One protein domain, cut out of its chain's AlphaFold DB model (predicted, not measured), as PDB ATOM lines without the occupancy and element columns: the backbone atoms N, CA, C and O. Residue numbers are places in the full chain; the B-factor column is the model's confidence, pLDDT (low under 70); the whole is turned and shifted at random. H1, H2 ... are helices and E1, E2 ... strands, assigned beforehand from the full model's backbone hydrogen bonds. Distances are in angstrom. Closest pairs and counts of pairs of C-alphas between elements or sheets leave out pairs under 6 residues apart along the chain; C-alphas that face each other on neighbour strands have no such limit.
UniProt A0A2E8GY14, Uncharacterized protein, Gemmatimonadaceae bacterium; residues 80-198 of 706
ATOM      1  N   ASP A  80     255.181  26.276 -68.296       82.50
ATOM      2  CA  ASP A  80     254.514  25.716 -67.116       82.50
ATOM      3  C   ASP A  80     253.767  26.783 -66.312       82.50
ATOM      4  O   ASP A  80     254.378  27.618 -65.625       82.50
ATOM      5  N   ILE A  81     252.433  26.710 -66.349       84.31
ATOM      6  CA  ILE A  81     251.526  27.595 -65.608       84.31
ATOM      7  C   ILE A  81     250.475  26.769 -64.882       84.31
ATOM      8  O   ILE A  81     249.729  25.993 -65.485       84.31
ATOM      9  N   ALA A  82     250.379  26.980 -63.572       86.19
ATOM     10  CA  ALA A  82     249.418  26.279 -62.741       86.19
ATOM     11  C   ALA A  82     247.994  26.810 -62.964       86.19
ATOM     12  O   ALA A  82     247.737  28.013 -62.915       86.19
ATOM     13  N   HIS A  83     247.021  25.908 -63.087       85.56
ATOM     14  CA  HIS A  83     245.610  26.279 -63.225       85.56
ATOM     15  C   HIS A  83     245.088  27.124 -62.044       85.56
ATOM     16  O   HIS A  83     244.292  28.050 -62.225       85.56
ATOM     17  N   ALA A  84     245.566  26.848 -60.825       85.38
ATOM     18  CA  ALA A  84     245.235  27.628 -59.632       85.38
ATOM     19  C   ALA A  84     245.628  29.110 -59.768       85.38
ATOM     20  O   ALA A  84     244.885  29.994 -59.335       85.38
ATOM     21  N   GLU A  85     246.772  29.378 -60.396       89.69
ATOM     22  CA  GLU A  85     247.275  30.729 -60.627       89.69
ATOM     23  C   GLU A  85     246.382  31.492 -61.607       89.69
ATOM     24  O   GLU A  85     245.947  32.609 -61.322       89.69
ATOM     25  N   VAL A  86     246.013  30.850 -62.718       89.19
ATOM     26  CA  VAL A  86     245.097  31.424 -63.713       89.19
ATOM     27  C   VAL A  86     243.745  31.758 -63.079       89.19
ATOM     28  O   VAL A  86     243.208  32.851 -63.279       89.19
ATOM     29  N   ASN A  87     243.205  30.865 -62.246       87.44
ATOM     30  CA  ASN A  87     241.955  31.114 -61.526       87.44
ATOM     31  C   ASN A  87     242.054  32.283 -60.543       87.44
ATOM     32  O   ASN A  87     241.087  33.042 -60.411       87.44
ATOM     33  N   ALA A  88     243.188  32.446 -59.860       87.81
ATOM     34  CA  ALA A  88     243.424  33.587 -58.982       87.81
ATOM     35  C   ALA A  88     243.437  34.901 -59.778       87.81
ATOM     36  O   ALA A  88     242.722  35.838 -59.410       87.81
ATOM     37  N   ALA A  89     244.151  34.936 -60.908       89.19
ATOM     38  CA  ALA A  89     244.213  36.103 -61.785       89.19
ATOM     39  C   ALA A  89     242.827  36.475 -62.339       89.19
ATOM     40  O   ALA A  89     242.362  37.604 -62.179       89.19
ATOM     41  N   ILE A  90     242.097  35.500 -62.892       89.38
ATOM     42  CA  ILE A  90     240.735  35.710 -63.400       89.38
ATOM     43  C   ILE A  90     239.804  36.180 -62.284       89.38
ATOM     44  O   ILE A  90     238.959  37.043 -62.522       89.38
ATOM     45  N   SER A  91     239.917  35.629 -61.074       86.19
ATOM     46  CA  SER A  91     239.058  36.008 -59.946       86.19
ATOM     47  C   SER A  91     239.275  37.463 -59.529       86.19
ATOM     48  O   SER A  91     238.285  38.157 -59.297       86.19
ATOM     49  N   ALA A  92     240.529  37.925 -59.511       87.31
ATOM     50  CA  ALA A  92     240.909  39.280 -59.119       87.31
ATOM     51  C   ALA A  92     240.551  40.363 -60.157       87.31
ATOM     52  O   ALA A  92     240.326  41.513 -59.784       87.31
ATOM     53  N   SER A  93     240.469  40.014 -61.443       88.62
ATOM     54  CA  SER A  93     240.220  40.984 -62.517       88.62
ATOM     55  C   SER A  93     238.755  41.417 -62.653       88.62
ATOM     56  O   SER A  93     237.826  40.650 -62.382       88.62
ATOM     57  N   GLU A  94     238.519  42.629 -63.164       89.94
ATOM     58  CA  GLU A  94     237.188  43.028 -63.636       89.94
ATOM     59  C   GLU A  94     236.827  42.207 -64.888       89.94
ATOM     60  O   GLU A  94     237.666  41.952 -65.753       89.94
ATOM     61  N   LYS A  95     235.575  41.748 -64.982       90.88
ATOM     62  CA  LYS A  95     235.119  40.832 -66.033       90.88
ATOM     63  C   LYS A  95     233.810  41.313 -66.641       90.88
ATOM     64  O   LYS A  95     232.887  41.682 -65.914       90.88
ATOM     65  N   VAL A  96     233.704  41.246 -67.965       91.44
ATOM     66  CA  VAL A  96     232.509  41.659 -68.708       91.44
ATOM     67  C   VAL A  96     232.180  40.623 -69.780       91.44
ATOM     68  O   VAL A  96     233.042  40.204 -70.544       91.44
ATOM     69  N   VAL A  97     230.921  40.201 -69.873       90.44
ATOM     70  CA  VAL A  97     230.489  39.215 -70.875       90.44
ATOM     71  C   VAL A  97     230.368  39.877 -72.251       90.44
ATOM     72  O   VAL A  97     229.634  40.860 -72.403       90.44
ATOM     73  N   LEU A  98     231.052  39.311 -73.253       90.62
ATOM     74  CA  LEU A  98     230.953  39.697 -74.668       90.62
ATOM     75  C   LEU A  98     229.881  38.889 -75.401       90.62
ATOM     76  O   LEU A  98     229.076  39.448 -76.147       90.62
ATOM     77  N   PHE A  99     229.859  37.577 -75.160       90.69
ATOM     78  CA  PHE A  99     229.007  36.616 -75.854       90.69
ATOM     79  C   PHE A  99     228.353  35.640 -74.880       90.69
ATOM     80  O   PHE A  99     228.969  35.203 -73.908       90.69
ATOM     81  N   GLY A 100     227.106  35.272 -75.170       85.69
ATOM     82  CA  GLY A 100     226.363  34.281 -74.400       85.69
ATOM     83  C   GLY A 100     225.966  34.753 -72.996       85.69
ATOM     84  O   GLY A 100     225.746  35.941 -72.718       85.69
ATOM     85  N   GLN A 101     225.785  33.785 -72.103       80.38
ATOM     86  CA  GLN A 101     225.549  34.001 -70.678       80.38
ATOM     87  C   GLN A 101     226.457  33.054 -69.914       80.38
ATOM     88  O   GLN A 101     226.384  31.847 -70.122       80.38
ATOM     89  N   GLN A 102     227.291  33.596 -69.030       77.62
ATOM     90  CA  GLN A 102     228.147  32.758 -68.206       77.62
ATOM     91  C   GLN A 102     227.294  31.859 -67.311       77.62
ATOM     92  O   GLN A 102     226.440  32.334 -66.554       77.62
ATOM     93  N   THR A 103     227.530  30.553 -67.410       70.94
ATOM     94  CA  THR A 103     226.860  29.580 -66.554       70.94
ATOM     95  C   THR A 103     227.446  29.654 -65.147       70.94
ATOM     96  O   THR A 103     228.656  29.747 -64.955       70.94
ATOM     97  N   ARG A 104     226.561  29.660 -64.148       72.31
ATOM     98  CA  ARG A 104     226.917  29.729 -62.723       72.31
ATOM     99  C   ARG A 104     226.510  28.465 -61.979       72.31
ATOM    100  O   ARG A 104     226.238  28.516 -60.787       72.31
ATOM    101  N   LEU A 105     226.381  27.350 -62.691       69.50
ATOM    102  CA  LEU A 105     225.933  26.085 -62.124       69.50
ATOM    103  C   LEU A 105     227.092  25.093 -62.120       69.50
ATOM    104  O   LEU A 105     227.609  24.770 -63.182       69.50
ATOM    105  N   ARG A 106     227.439  24.579 -60.939       72.62
ATOM    106  CA  ARG A 106     228.295  23.397 -60.770       72.62
ATOM    107  C   ARG A 106     227.481  22.325 -60.062       72.62
ATOM    108  O   ARG A 106     226.899  22.610 -59.016       72.62
ATOM    109  N   SER A 107     227.369  21.138 -60.656       63.81
ATOM    110  CA  SER A 107     226.572  20.025 -60.103       63.81
ATOM    111  C   SER A 107     225.147  20.474 -59.707       63.81
ATOM    112  O   SER A 107     224.638  20.169 -58.629       63.81
ATOM    113  N   ARG A 108     224.520  21.296 -60.568       66.56
ATOM    114  CA  ARG A 108     223.194  21.926 -60.369       66.56
ATOM    115  C   ARG A 108     223.074  22.886 -59.172       66.56
ATOM    116  O   ARG A 108     221.969  23.313 -58.849       66.56
ATOM    117  N   ARG A 109     224.183  23.286 -58.542       68.75
ATOM    118  CA  ARG A 109     224.230  24.308 -57.483       68.75
ATOM    119  C   ARG A 109     224.714  25.642 -58.038       68.75
ATOM    120  O   ARG A 109     225.670  25.685 -58.809       68.75
ATOM    121  N   LEU A 110     224.053  26.727 -57.631       74.44
ATOM    122  CA  LEU A 110     224.447  28.082 -58.010       74.44
ATOM    123  C   LEU A 110     225.748  28.469 -57.294       74.44
ATOM    124  O   LEU A 110     225.837  28.377 -56.071       74.44
ATOM    125  N   MET A 111     226.743  28.914 -58.054       75.06
ATOM    126  CA  MET A 111     227.997  29.453 -57.531       75.06
ATOM    127  C   MET A 111     227.752  30.800 -56.832       75.06
ATOM    128  O   MET A 111     226.862  31.551 -57.226       75.06
ATOM    129  N   THR A 112     228.523  31.118 -55.791       71.12
ATOM    130  CA  THR A 112     228.292  32.266 -54.884       71.12
ATOM    131  C   THR A 112     228.776  33.622 -55.409       71.12
ATOM    132  O   THR A 112     228.722  34.615 -54.694       71.12
ATOM    133  N   ASP A 113     229.273  33.681 -56.634       70.50
ATOM    134  CA  ASP A 113     229.938  34.842 -57.218       70.50
ATOM    135  C   ASP A 113     228.978  35.907 -57.780       70.50
ATOM    136  O   ASP A 113     227.770  35.703 -57.889       70.50
ATOM    137  N   GLU A 114     229.488  37.082 -58.137       68.94
ATOM    138  CA  GLU A 114     228.651  38.153 -58.683       68.94
ATOM    139  C   GLU A 114     228.226  37.884 -60.133       68.94
ATOM    140  O   GLU A 114     228.916  37.230 -60.919       68.94
ATOM    141  N   ARG A 115     227.053  38.401 -60.516       78.88
ATOM    142  CA  ARG A 115     226.609  38.352 -61.911       78.88
ATOM    143  C   ARG A 115     227.400  39.380 -62.716       78.88
ATOM    144  O   ARG A 115     227.289  40.573 -62.460       78.88
ATOM    145  N   LEU A 116     228.121  38.912 -63.730       84.69
ATOM    146  CA  LEU A 116     228.896  39.784 -64.606       84.69
ATOM    147  C   LEU A 116     228.001  40.699 -65.452       84.69
ATOM    148  O   LEU A 116     226.926  40.300 -65.922       84.69
ATOM    149  N   SER A 117     228.474  41.925 -65.667       86.44
ATOM    150  CA  SER A 117     227.865  42.880 -66.589       86.44
ATOM    151  C   SER A 117     228.103  42.453 -68.044       86.44
ATOM    152  O   SER A 117     228.968  41.628 -68.346       86.44
ATOM    153  N   ARG A 118     227.300  42.991 -68.967       85.50
ATOM    154  CA  ARG A 118     227.487  42.808 -70.412       85.50
ATOM    155  C   ARG A 118     228.094  44.064 -71.007       85.50
ATOM    156  O   ARG A 118     227.704  45.168 -70.624       85.50
ATOM    157  N   ILE A 119     228.998  43.895 -71.967       83.12
ATOM    158  CA  ILE A 119     229.545  45.038 -72.690       83.12
ATOM    159  C   ILE A 119     228.430  45.688 -73.511       83.12
ATOM    160  O   ILE A 119     227.529  45.010 -74.012       83.12
ATOM    161  N   GLN A 120     228.470  47.011 -73.651       81.25
ATOM    162  CA  GLN A 120     227.509  47.693 -74.507       81.25
ATOM    163  C   GLN A 120     227.733  47.278 -75.974       81.25
ATOM    164  O   GLN A 120     228.862  47.398 -76.453       81.25
ATOM    165  N   PRO A 121     226.688  46.873 -76.728       75.31
ATOM    166  CA  PRO A 121     226.833  46.454 -78.130       75.31
ATOM    167  C   PRO A 121     227.452  47.519 -79.050       75.31
ATOM    168  O   PRO A 121     228.066  47.196 -80.064       75.31
ATOM    169  N   GLY A 122     227.296  48.802 -78.701       76.12
ATOM    170  CA  GLY A 122     227.876  49.927 -79.436       76.12
ATOM    171  C   GLY A 122     229.380  50.119 -79.222       76.12
ATOM    172  O   GLY A 122     229.996  50.862 -79.987       76.12
ATOM    173  N   HIS A 123     229.972  49.460 -78.220       87.31
ATOM    174  CA  HIS A 123     231.395  49.567 -77.907       87.31
ATOM    175  C   HIS A 123     232.253  49.021 -79.057       87.31
ATOM    176  O   HIS A 123     231.952  47.963 -79.611       87.31
ATOM    177  N   ARG A 124     233.350  49.706 -79.399       88.19
ATOM    178  CA  ARG A 124     234.217  49.342 -80.538       88.19
ATOM    179  C   ARG A 124     234.723  47.895 -80.475       88.19
ATOM    180  O   ARG A 124     234.586  47.171 -81.453       88.19
ATOM    181  N   LEU A 125     235.175  47.446 -79.300       86.69
ATOM    182  CA  LEU A 125     235.649  46.071 -79.097       86.69
ATOM    183  C   LEU A 125     234.524  45.041 -79.214       86.69
ATOM    184  O   LEU A 125     234.749  43.946 -79.711       86.69
ATOM    185  N   SER A 126     233.298  45.411 -78.827       88.38
ATOM    186  CA  SER A 126     232.128  44.559 -79.049       88.38
ATOM    187  C   SER A 126     231.883  44.403 -80.548       88.38
ATOM    188  O   SER A 126     231.740  43.285 -81.026       88.38
ATOM    189  N   LYS A 127     231.878  45.500 -81.316       89.44
ATOM    190  CA  LYS A 127     231.695  45.444 -82.775       89.44
ATOM    191  C   LYS A 127     232.776  44.605 -83.457       89.44
ATOM    192  O   LYS A 127     232.435  43.786 -84.302       89.44
ATOM    193  N   PHE A 128     234.035  44.786 -83.059       89.94
ATOM    194  CA  PHE A 128     235.162  44.019 -83.584       89.94
ATOM    195  C   PHE A 128     235.018  42.522 -83.286       89.94
ATOM    196  O   PHE A 128     235.020  41.705 -84.202       89.94
ATOM    197  N   PHE A 129     234.751  42.168 -82.027       92.12
ATOM    198  CA  PHE A 129     234.505  40.787 -81.615       92.12
ATOM    199  C   PHE A 129     233.340  40.137 -82.384       92.12
ATOM    200  O   PHE A 129     233.475  39.031 -82.901       92.12
ATOM    201  N   TYR A 130     232.201  40.829 -82.519       92.00
ATOM    202  CA  TYR A 130     231.057  40.311 -83.282       92.00
ATOM    203  C   TYR A 130     231.324  40.231 -84.791       92.00
ATOM    204  O   TYR A 130     230.654  39.456 -85.470       92.00
ATOM    205  N   GLY A 131     232.291  40.988 -85.317       90.12
ATOM    206  CA  GLY A 131     232.828  40.771 -86.657       90.12
ATOM    207  C   GLY A 131     233.423  39.369 -86.796       90.12
ATOM    208  O   GLY A 131     233.088  38.673 -87.747       90.12
ATOM    209  N   GLY A 132     234.206  38.922 -85.807       89.38
ATOM    210  CA  GLY A 132     234.813  37.586 -85.806       89.38
ATOM    211  C   GLY A 132     233.782  36.477 -85.612       89.38
ATOM    212  O   GLY A 132     233.785  35.488 -86.333       89.38
ATOM    213  N   VAL A 133     232.806  36.685 -84.720       91.69
ATOM    214  CA  VAL A 133     231.691  35.737 -84.524       91.69
ATOM    215  C   VAL A 133     230.928  35.463 -85.825       91.69
ATOM    216  O   VAL A 133     230.478  34.342 -86.039       91.69
ATOM    217  N   ARG A 134     230.790  36.457 -86.713       90.38
ATOM    218  CA  ARG A 134     230.117  36.290 -88.017       90.38
ATOM    219  C   ARG A 134     230.893  35.430 -89.010       90.38
ATOM    220  O   ARG A 134     230.300  35.007 -89.994       90.38
ATOM    221  N   GLN A 135     232.182  35.209 -88.777       89.19
ATOM    222  CA  GLN A 135     233.019  34.356 -89.616       89.19
ATOM    223  C   GLN A 135     233.084  32.908 -89.108       89.19
ATOM    224  O   GLN A 135     233.658  32.048 -89.773       89.19
ATOM    225  N   LEU A 136     232.488  32.612 -87.946       89.12
ATOM    226  CA  LEU A 136     232.404  31.243 -87.449       89.12
ATOM    227  C   LEU A 136     231.484  30.393 -88.333       89.12
ATOM    228  O   LEU A 136     230.445  30.885 -88.781       89.12
ATOM    229  N   PRO A 137     231.788  29.092 -88.509       86.56
ATOM    230  CA  PRO A 137     230.839  28.159 -89.100       86.56
ATOM    231  C   PRO A 137     229.502  28.207 -88.350       86.56
ATOM    232  O   PRO A 137     229.483  28.113 -87.121       86.56
ATOM    233  N   GLU A 138     228.386  28.303 -89.078       87.50
ATOM    234  CA  GLU A 138     227.035  28.427 -88.496       87.50
ATOM    235  C   GLU A 138     226.766  27.330 -87.458       87.50
ATOM    236  O   GLU A 138     226.350  27.599 -86.333       87.50
ATOM    237  N   ARG A 139     227.150  26.098 -87.793       85.94
ATOM    238  CA  ARG A 139     227.041  24.952 -86.895       85.94
ATOM    239  C   ARG A 139     227.795  25.134 -85.574       85.94
ATOM    240  O   ARG A 139     227.298  24.723 -84.526       85.94
ATOM    241  N   LEU A 140     229.000  25.704 -85.620       89.62
ATOM    242  CA  LEU A 140     229.782  25.955 -84.414       89.62
ATOM    243  C   LEU A 140     229.078  27.011 -83.563       89.62
ATOM    244  O   LEU A 140     228.859  26.786 -82.376       89.62
ATOM    245  N   LEU A 141     228.651  28.120 -84.171       92.06
ATOM    246  CA  LEU A 141     227.918  29.178 -83.476       92.06
ATOM    247  C   LEU A 141     226.649  28.647 -82.789       92.06
ATOM    248  O   LEU A 141     226.420  28.927 -81.607       92.06
ATOM    249  N   ASP A 142     225.866  27.831 -83.493       92.00
ATOM    250  CA  ASP A 142     224.672  27.181 -82.953       92.00
ATOM    251  C   ASP A 142     225.002  26.263 -81.777       92.00
ATOM    252  O   ASP A 142     224.305  26.280 -80.757       92.00
ATOM    253  N   ALA A 143     226.088  25.494 -81.871       92.94
ATOM    254  CA  ALA A 143     226.540  24.640 -80.783       92.94
ATOM    255  C   ALA A 143     226.950  25.453 -79.545       92.94
ATOM    256  O   ALA A 143     226.543  25.104 -78.433       92.94
ATOM    257  N   LEU A 144     227.669  26.569 -79.715       93.44
ATOM    258  CA  LEU A 144     228.039  27.460 -78.607       93.44
ATOM    259  C   LEU A 144     226.802  27.998 -77.887       93.44
ATOM    260  O   LEU A 144     226.734  27.967 -76.654       93.44
ATOM    261  N   LEU A 145     225.795  28.442 -78.642       92.19
ATOM    262  CA  LEU A 145     224.535  28.928 -78.084       92.19
ATOM    263  C   LEU A 145     223.756  27.805 -77.385       92.19
ATOM    264  O   LEU A 145     223.331  27.973 -76.238       92.19
ATOM    265  N   ALA A 146     223.619  26.644 -78.031       90.88
ATOM    266  CA  ALA A 146     222.898  25.489 -77.498       90.88
ATOM    267  C   ALA A 146     223.525  24.961 -76.201       90.88
ATOM    268  O   ALA A 146     222.812  24.611 -75.257       90.88
ATOM    269  N   LYS A 147     224.861  24.944 -76.123       90.75
ATOM    270  CA  LYS A 147     225.615  24.487 -74.947       90.75
ATOM    271  C   LYS A 147     225.857  25.581 -73.907       90.75
ATOM    272  O   LYS A 147     226.442  25.291 -72.859       90.75
ATOM    273  N   LYS A 148     225.341  26.796 -74.138       90.56
ATOM    274  CA  LYS A 148     225.478  27.967 -73.257       90.56
ATOM    275  C   LYS A 148     226.943  28.334 -72.999       90.56
ATOM    276  O   LYS A 148     227.297  28.722 -71.885       90.56
ATOM    277  N   VAL A 149     227.787  28.194 -74.017       92.38
ATOM    278  CA  VAL A 149     229.161  28.690 -73.975       92.38
ATOM    279  C   VAL A 149     229.128  30.217 -73.996       92.38
ATOM    280  O   VAL A 149     228.321  30.839 -74.691       92.38
ATOM    281  N   SER A 150     229.985  30.835 -73.194       92.62
ATOM    282  CA  SER A 150     230.121  32.287 -73.118       92.62
ATOM    283  C   SER A 150     231.554  32.723 -73.381       92.62
ATOM    284  O   SER A 150     232.493  31.975 -73.125       92.62
ATOM    285  N   VAL A 151     231.715  33.954 -73.857       93.56
ATOM    286  CA  VAL A 151     233.027  34.596 -73.978       93.56
ATOM    287  C   VAL A 151     233.036  35.803 -73.059       93.56
ATOM    288  O   VAL A 151     232.156  36.666 -73.144       93.56
ATOM    289  N   THR A 152     234.003  35.835 -72.149       92.81
ATOM    290  CA  THR A 152     234.137  36.871 -71.125       92.81
ATOM    291  C   THR A 152     235.437  37.626 -71.338       92.81
ATOM    292  O   THR A 152     236.512  37.035 -71.325       92.81
ATOM    293  N   LEU A 153     235.319  38.940 -71.499       92.44
ATOM    294  CA  LEU A 153     236.443  39.857 -71.512       92.44
ATOM    295  C   LEU A 153     236.967  40.015 -70.084       92.44
ATOM    296  O   LEU A 153     236.215  40.407 -69.185       92.44
ATOM    297  N   VAL A 154     238.241  39.710 -69.881       92.12
ATOM    298  CA  VAL A 154     238.968  39.956 -68.639       92.12
ATOM    299  C   VAL A 154     239.712  41.271 -68.807       92.12
ATOM    300  O   VAL A 154     240.600  41.387 -69.651       92.12
ATOM    301  N   ARG A 155     239.320  42.279 -68.034       88.88
ATOM    302  CA  ARG A 155     239.971  43.582 -68.068       88.88
ATOM    303  C   ARG A 155     241.252  43.549 -67.261       88.88
ATOM    304  O   ARG A 155     241.308  42.973 -66.176       88.88
ATOM    305  N   GLY A 156     242.265  44.207 -67.791       83.12
ATOM    306  CA  GLY A 156     243.595  44.219 -67.218       83.12
ATOM    307  C   GLY A 156     244.551  44.979 -68.118       83.12
ATOM    308  O   GLY A 156     244.178  45.433 -69.198       83.12
ATOM    309  N   ARG A 157     245.784  45.139 -67.646       71.56
ATOM    310  CA  ARG A 157     246.852  45.778 -68.423       71.56
ATOM    311  C   ARG A 157     247.614  44.787 -69.306       71.56
ATOM    312  O   ARG A 157     248.155  45.215 -70.316       71.56
ATOM    313  N   ASP A 158     247.588  43.502 -68.955       76.88
ATOM    314  CA  ASP A 158     248.445  42.458 -69.527       76.88
ATOM    315  C   ASP A 158     247.652  41.205 -69.964       76.88
ATOM    316  O   ASP A 158     246.416  41.188 -69.949       76.88
ATOM    317  N   LEU A 159     248.388  40.154 -70.351       84.94
ATOM    318  CA  LEU A 159     247.910  38.769 -70.470       84.94
ATOM    319  C   LEU A 159     247.302  38.270 -69.137       84.94
ATOM    320  O   LEU A 159     247.450  38.923 -68.104       84.94
ATOM    321  N   LEU A 160     246.607  37.121 -69.134       88.69
ATOM    322  CA  LEU A 160     245.945  36.614 -67.914       88.69
ATOM    323  C   LEU A 160     246.950  36.340 -66.792       88.69
ATOM    324  O   LEU A 160     246.718  36.731 -65.652       88.69
ATOM    325  N   VAL A 161     248.045  35.664 -67.129       90.69
ATOM    326  CA  VAL A 161     249.178  35.379 -66.242       90.69
ATOM    327  C   VAL A 161     250.445  35.625 -67.045       90.69
ATOM    328  O   VAL A 161     250.517  35.231 -68.208       90.69
ATOM    329  N   PHE A 162     251.435  36.276 -66.448       90.75
ATOM    330  CA  PHE A 162     252.707  36.549 -67.102       90.75
ATOM    331  C   PHE A 162     253.841  36.419 -66.090       90.75
ATOM    332  O   PHE A 162     253.936  37.235 -65.170       90.75
ATOM    333  N   HIS A 163     254.690  35.407 -66.273       89.62
ATOM    334  CA  HIS A 163     255.961  35.285 -65.558       89.62
ATOM    335  C   HIS A 163     257.089  35.840 -66.408       89.62
ATOM    336  O   HIS A 163     257.829  36.708 -65.956       89.62
ATOM    337  N   ASP A 164     257.167  35.364 -67.646       88.50
ATOM    338  CA  ASP A 164     258.108  35.790 -68.672       88.50
ATOM    339  C   ASP A 164     257.549  35.450 -70.067       88.50
ATOM    340  O   ASP A 164     256.440  34.924 -70.207       88.50
ATOM    341  N   ARG A 165     258.302  35.751 -71.132       87.94
ATOM    342  CA  ARG A 165     257.824  35.526 -72.505       87.94
ATOM    343  C   ARG A 165     257.669  34.054 -72.901       87.94
ATOM    344  O   ARG A 165     256.959  33.795 -73.862       87.94
ATOM    345  N   ARG A 166     258.306  33.118 -72.193       86.69
ATOM    346  CA  ARG A 166     258.217  31.660 -72.405       86.69
ATOM    347  C   ARG A 166     257.287  30.990 -71.385       86.69
ATOM    348  O   ARG A 166     257.069  29.787 -71.438       86.69
ATOM    349  N   ARG A 167     256.747  31.762 -70.430       88.94
ATOM    350  CA  ARG A 167     255.845  31.310 -69.363       88.94
ATOM    351  C   ARG A 167     254.713  32.311 -69.141       88.94
ATOM    352  O   ARG A 167     254.776  33.168 -68.252       88.94
ATOM    353  N   HIS A 168     253.662  32.218 -69.953       90.38
ATOM    354  CA  HIS A 168     252.512  33.129 -69.887       90.38
ATOM    355  C   HIS A 168     251.184  32.505 -70.359       90.38
ATOM    356  O   HIS A 168     251.151  31.622 -71.208       90.38
ATOM    357  N   GLN A 169     250.064  32.971 -69.799       91.00
ATOM    358  CA  GLN A 169     248.710  32.544 -70.159       91.00
ATOM    359  C   GLN A 169     248.009  33.657 -70.924       91.00
ATOM    360  O   GLN A 169     247.719  34.717 -70.362       91.00
ATOM    361  N   SER A 170     247.625  33.373 -72.163       89.25
ATOM    362  CA  SER A 170     246.959  34.347 -73.024       89.25
ATOM    363  C   SER A 170     245.448  34.170 -73.038       89.25
ATOM    364  O   SER A 170     244.726  35.147 -72.896       89.25
ATOM    365  N   PHE A 171     244.943  32.943 -73.131       90.38
ATOM    366  CA  PHE A 171     243.501  32.664 -73.154       90.38
ATOM    367  C   PHE A 171     243.205  31.499 -72.245       90.38
ATOM    368  O   PHE A 171     243.964  30.545 -72.243       90.38
ATOM    369  N   HIS A 172     242.110  31.537 -71.497       92.19
ATOM    370  CA  HIS A 172     241.770  30.435 -70.601       92.19
ATOM    371  C   HIS A 172     240.365  29.913 -70.862       92.19
ATOM    372  O   HIS A 172     239.430  30.688 -71.062       92.19
ATOM    373  N   THR A 173     240.199  28.596 -70.776       91.50
ATOM    374  CA  THR A 173     238.923  27.930 -71.034       91.50
ATOM    375  C   THR A 173     238.374  27.293 -69.756       91.50
ATOM    376  O   THR A 173     238.720  26.182 -69.356       91.50
ATOM    377  N   GLY A 174     237.456  28.005 -69.102       89.69
ATOM    378  CA  GLY A 174     236.811  27.575 -67.868       89.69
ATOM    379  C   GLY A 174     235.708  26.551 -68.119       89.69
ATOM    380  O   GLY A 174     234.551  26.922 -68.342       89.69
ATOM    381  N   ARG A 175     236.043  25.263 -67.995       87.94
ATOM    382  CA  ARG A 175     235.135  24.112 -68.185       87.94
ATOM    383  C   ARG A 175     233.847  24.196 -67.373       87.94
ATOM    384  O   ARG A 175     232.753  24.107 -67.924       87.94
ATOM    385  N   THR A 176     233.960  24.436 -66.065       83.94
ATOM    386  CA  THR A 176     232.801  24.506 -65.158       83.94
ATOM    387  C   THR A 176     231.852  25.646 -65.521       83.94
ATOM    388  O   THR A 176     230.639  25.492 -65.452       83.94
ATOM    389  N   ARG A 177     232.392  26.793 -65.942       84.56
ATOM    390  CA  ARG A 177     231.597  27.976 -66.304       84.56
ATOM    391  C   ARG A 177     231.199  28.002 -67.776       84.56
ATOM    392  O   ARG A 177     230.487  28.927 -68.186       84.56
ATOM    393  N   ARG A 178     231.663  27.030 -68.572       91.06
ATOM    394  CA  ARG A 178     231.532  26.995 -70.035       91.06
ATOM    395  C   ARG A 178     231.941  28.343 -70.639       91.06
ATOM    396  O   ARG A 178     231.162  28.993 -71.333       91.06
ATOM    397  N   THR A 179     233.106  28.848 -70.234       91.81
ATOM    398  CA  THR A 179     233.544  30.216 -70.549       91.81
ATOM    399  C   THR A 179     234.923  30.228 -71.182       91.81
ATOM    400  O   THR A 179     235.844  29.653 -70.617       91.81
ATOM    401  N   ILE A 180     235.068  30.962 -72.282       93.56
ATOM    402  CA  ILE A 180     236.364  31.361 -72.830       93.56
ATOM    403  C   ILE A 180     236.691  32.750 -72.276       93.56
ATOM    404  O   ILE A 180     235.898  33.690 -72.414       93.56
ATOM    405  N   TYR A 181     237.825  32.868 -71.600       93.50
ATOM    406  CA  TYR A 181     238.329  34.098 -71.009       93.50
ATOM    407  C   TYR A 181     239.341  34.744 -71.946       93.50
ATOM    408  O   TYR A 181     240.387  34.169 -72.241       93.50
ATOM    409  N   LEU A 182     239.002  35.951 -72.387       91.69
ATOM    410  CA  LEU A 182     239.741  36.744 -73.359       91.69
ATOM    411  C   LEU A 182     240.291  38.002 -72.674       91.69
ATOM    412  O   LEU A 182     239.485  38.815 -72.220       91.69
ATOM    413  N   PRO A 183     241.611  38.221 -72.603       91.00
ATOM    414  CA  PRO A 183     242.169  39.487 -72.136       91.00
ATOM    415  C   PRO A 183     241.797  40.664 -73.032       91.00
ATOM    416  O   PRO A 183     241.917  40.604 -74.258       91.00
ATOM    417  N   GLU A 184     241.405  41.774 -72.410       89.69
ATOM    418  CA  GLU A 184     241.131  43.033 -73.107       89.69
ATOM    419  C   GLU A 184     242.328  43.568 -73.909       89.69
ATOM    420  O   GLU A 184     242.106  43.957 -75.058       89.69
ATOM    421  N   PRO A 185     243.582  43.528 -73.407       86.00
ATOM    422  CA  PRO A 185     244.734  44.017 -74.162       86.00
ATOM    423  C   PRO A 185     244.948  43.301 -75.496       86.00
ATOM    424  O   PRO A 185     245.298  43.949 -76.476       86.00
ATOM    425  N   ILE A 186     244.686  41.991 -75.562       85.38
ATOM    426  CA  ILE A 186     244.841  41.219 -76.802       85.38
ATOM    427  C   ILE A 186     243.804  41.663 -77.841       85.38
ATOM    428  O   ILE A 186     244.144  41.921 -78.994       85.38
ATOM    429  N   LEU A 187     242.540  41.810 -77.425       87.25
ATOM    430  CA  LEU A 187     241.457  42.246 -78.310       87.25
ATOM    431  C   LEU A 187     241.647  43.698 -78.777       87.25
ATOM    432  O   LEU A 187     241.375  44.026 -79.931       87.25
ATOM    433  N   GLU A 188     242.111  44.570 -77.885       87.06
ATOM    434  CA  GLU A 188     242.405  45.968 -78.194       87.06
ATOM    435  C   GLU A 188     243.610  46.091 -79.136       87.06
ATOM    436  O   GLU A 188     243.544  46.862 -80.092       87.06
ATOM    437  N   HIS A 189     244.667  45.301 -78.933       84.12
ATOM    438  CA  HIS A 189     245.816  45.269 -79.836       84.12
ATOM    439  C   HIS A 189     245.424  44.780 -81.235       84.12
ATOM    440  O   HIS A 189     245.747  45.439 -82.224       84.12
ATOM    441  N   ALA A 190     244.647  43.690 -81.315       84.44
ATOM    442  CA  ALA A 190     244.105  43.179 -82.574       84.44
ATOM    443  C   ALA A 190     243.331  44.268 -83.338       84.44
ATOM    444  O   ALA A 190     243.541  44.490 -84.530       84.44
ATOM    445  N   TYR A 191     242.475  45.001 -82.622       86.56
ATOM    446  CA  TYR A 191     241.692  46.093 -83.187       86.56
ATOM    447  C   TYR A 191     242.563  47.268 -83.663       86.56
ATOM    448  O   TYR A 191     242.365  47.772 -84.767       86.56
ATOM    449  N   GLN A 192     243.527  47.713 -82.851       85.12
ATOM    450  CA  GLN A 192     244.377  48.872 -83.158       85.12
ATOM    451  C   GLN A 192     245.304  48.637 -84.349       85.12
ATOM    452  O   GLN A 192     245.524  49.550 -85.142       85.12
ATOM    453  N   MET A 193     245.823  47.420 -84.479       80.00
ATOM    454  CA  MET A 193     246.685  47.026 -85.591       80.00
ATOM    455  C   MET A 193     245.898  46.721 -86.873       80.00
ATOM    456  O   MET A 193     246.499  46.486 -87.918       80.00
ATOM    457  N   GLY A 194     244.562  46.763 -86.815       80.56
ATOM    458  CA  GLY A 194     243.698  46.533 -87.967       80.56
ATOM    459  C   GLY A 194     243.703  45.083 -88.444       80.56
ATOM    460  O   GLY A 194     243.550  44.854 -89.642       80.56
ATOM    461  N   TYR A 195     243.893  44.118 -87.534       81.25
ATOM    462  CA  TYR A 195     243.773  42.702 -87.881       81.25
ATOM    463  C   TYR A 195     242.373  42.401 -88.413       81.25
ATOM    464  O   TYR A 195     241.382  42.986 -87.960       81.25
ATOM    465  N   ASP A 196     242.295  41.466 -89.360       82.75
ATOM    466  CA  ASP A 196     241.008  40.975 -89.841       82.75
ATOM    467  C   ASP A 196     240.218  40.348 -88.684       82.75
ATOM    468  O   ASP A 196     240.782  39.768 -87.750       82.75
ATOM    469  N   TYR A 197     238.893  40.442 -88.758       86.19
ATOM    470  CA  TYR A 197     238.011  39.808 -87.788       86.19
ATOM    471  C   TYR A 197     238.228  38.287 -87.688       86.19
ATOM    472  O   TYR A 197     237.934  37.709 -86.636       86.19
ATOM    473  N   TRP A 198     238.776  37.666 -88.741       84.69
ATOM    474  CA  TRP A 198     239.174  36.261 -88.795       84.69
ATOM    475  C   TRP A 198     240.063  35.869 -87.633       84.69
ATOM    476  O   TRP A 198     239.801  34.853 -87.004       84.69
TER     477      TRP A 198
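What this domain is: This is residues 80 to 198 of the 706 residues of an uncharacterized protein of Gemmatimonadaceae bacterium (UniProt A0A2E8GY14). A strongly twisted sheet of four short strands, E1, E2, E6 and E5, makes the middle of the model, with helix H1 packed on it from one side and helices H2 and H4, about perpendicular to each other, grazing it from the opposite side. A small hairpin, E3 and E4, lies at one end of the body and runs on into the sheet's edge strand E5, while helix H3 lies at the other end and a long loop, residues 100 to 123, swings out from E1 and comes back beside it. The printed part has 119 residues, with four named helices and six named strands in the order H1 E1 H2 H3 E2 E3 E4 E5 E6 H4. The large sheet has the order E1, E2, E6, E5 and is mixed, the small one is antiparallel, and the class is mixed, helices and strands. The whole is compact, with a radius of gyration of the C-alphas of 14.6 A, and rounded, spanning 37 by 37 by 24 A.

How they stand to each other: H1, residues 83 to 92, is on the sheet formed by E1, residues 95 to 99, E2, residues 150 to 154, E6, residues 179 to 183, and E5, residues 172 to 174. H1 and this sheet make two layers, that is, a helix on one face of a sheet. The closest C-alphas of H1 and E2 are those of Ile 90 and Val 154, 7.0 A apart. E1 and E2 are antiparallel, with N 96 and O 153 at 2.9 A. E2 and E6 are parallel, with N 154 and O 182 at 2.8 A, and both are inner strands. E5 and E6 form a hairpin, with N 174 and O 179 at 2.8 A. Each of these N and O pairs is within hydrogen-bond range. H2, residues 124 to 133, only grazes the sheet with its residues 125 to 133; its closest C-alpha to E1 is Ser 126, 6.6 A from that of Leu 98. H3, residues 138 to 146, is close to H2 but not clearly touching, the C-alphas of Val 133 and Leu 141 being 7.6 A apart. H3 is only just not on the sheet, with 4 pairs of C-alphas within 10 A. E3, residues 161 to 164, and E4, residues 167 to 169, form a hairpin, with N 169 and O 161 within hydrogen-bond range at 2.8 A. The closest C-alphas of H1 and E3 are those of Val 86 and Val 161, 6.2 A apart. E4 runs on into E5 across a break of 2 residues, at 50 degrees. H4, residues 184 to 192, only grazes the large sheet with its residues 184 to 187. H4 touches H2, about perpendicular at 88 degrees, with the C-alphas of Leu 125 and Glu 188 closest at 6.8 A. H1 is apart from H2, H3 and H4. In H1, H2, H3 and H4 every O i to N i+4 pair is within hydrogen-bond range.

Where its parts are: H1 begins at C-alpha 83, (245.610, 26.279, -63.225), and is 14.4 A long from first to last C-alpha. E1 measures 12.3 A, H2 14.4 A, H3 12.1 A and E2 12.5 A. E2 begins at C-alpha 150, (230.121, 32.287, -73.118). E3 measures 9.3 A, E4 7.3 A, E5 6.3 A and E6 12.8 A. H4, 12.1 A long, ends at C-alpha 192, (244.377, 48.872, -83.158).

The domain as a whole: The two C-alphas farthest apart are those of Arg 108 and Met 193, 42.6 A. The printed part has no cut. The link from E1 to H2 is long, 24 residues; in it residues 117 to 118 pair with residues 96 to 97 of E1, parallel. The link from E2 to E3 is short, and the other links are tight. The mean pLDDT of the printed part is 86.0; residue 105, residues 107 to 109 and residue 114 are under 70.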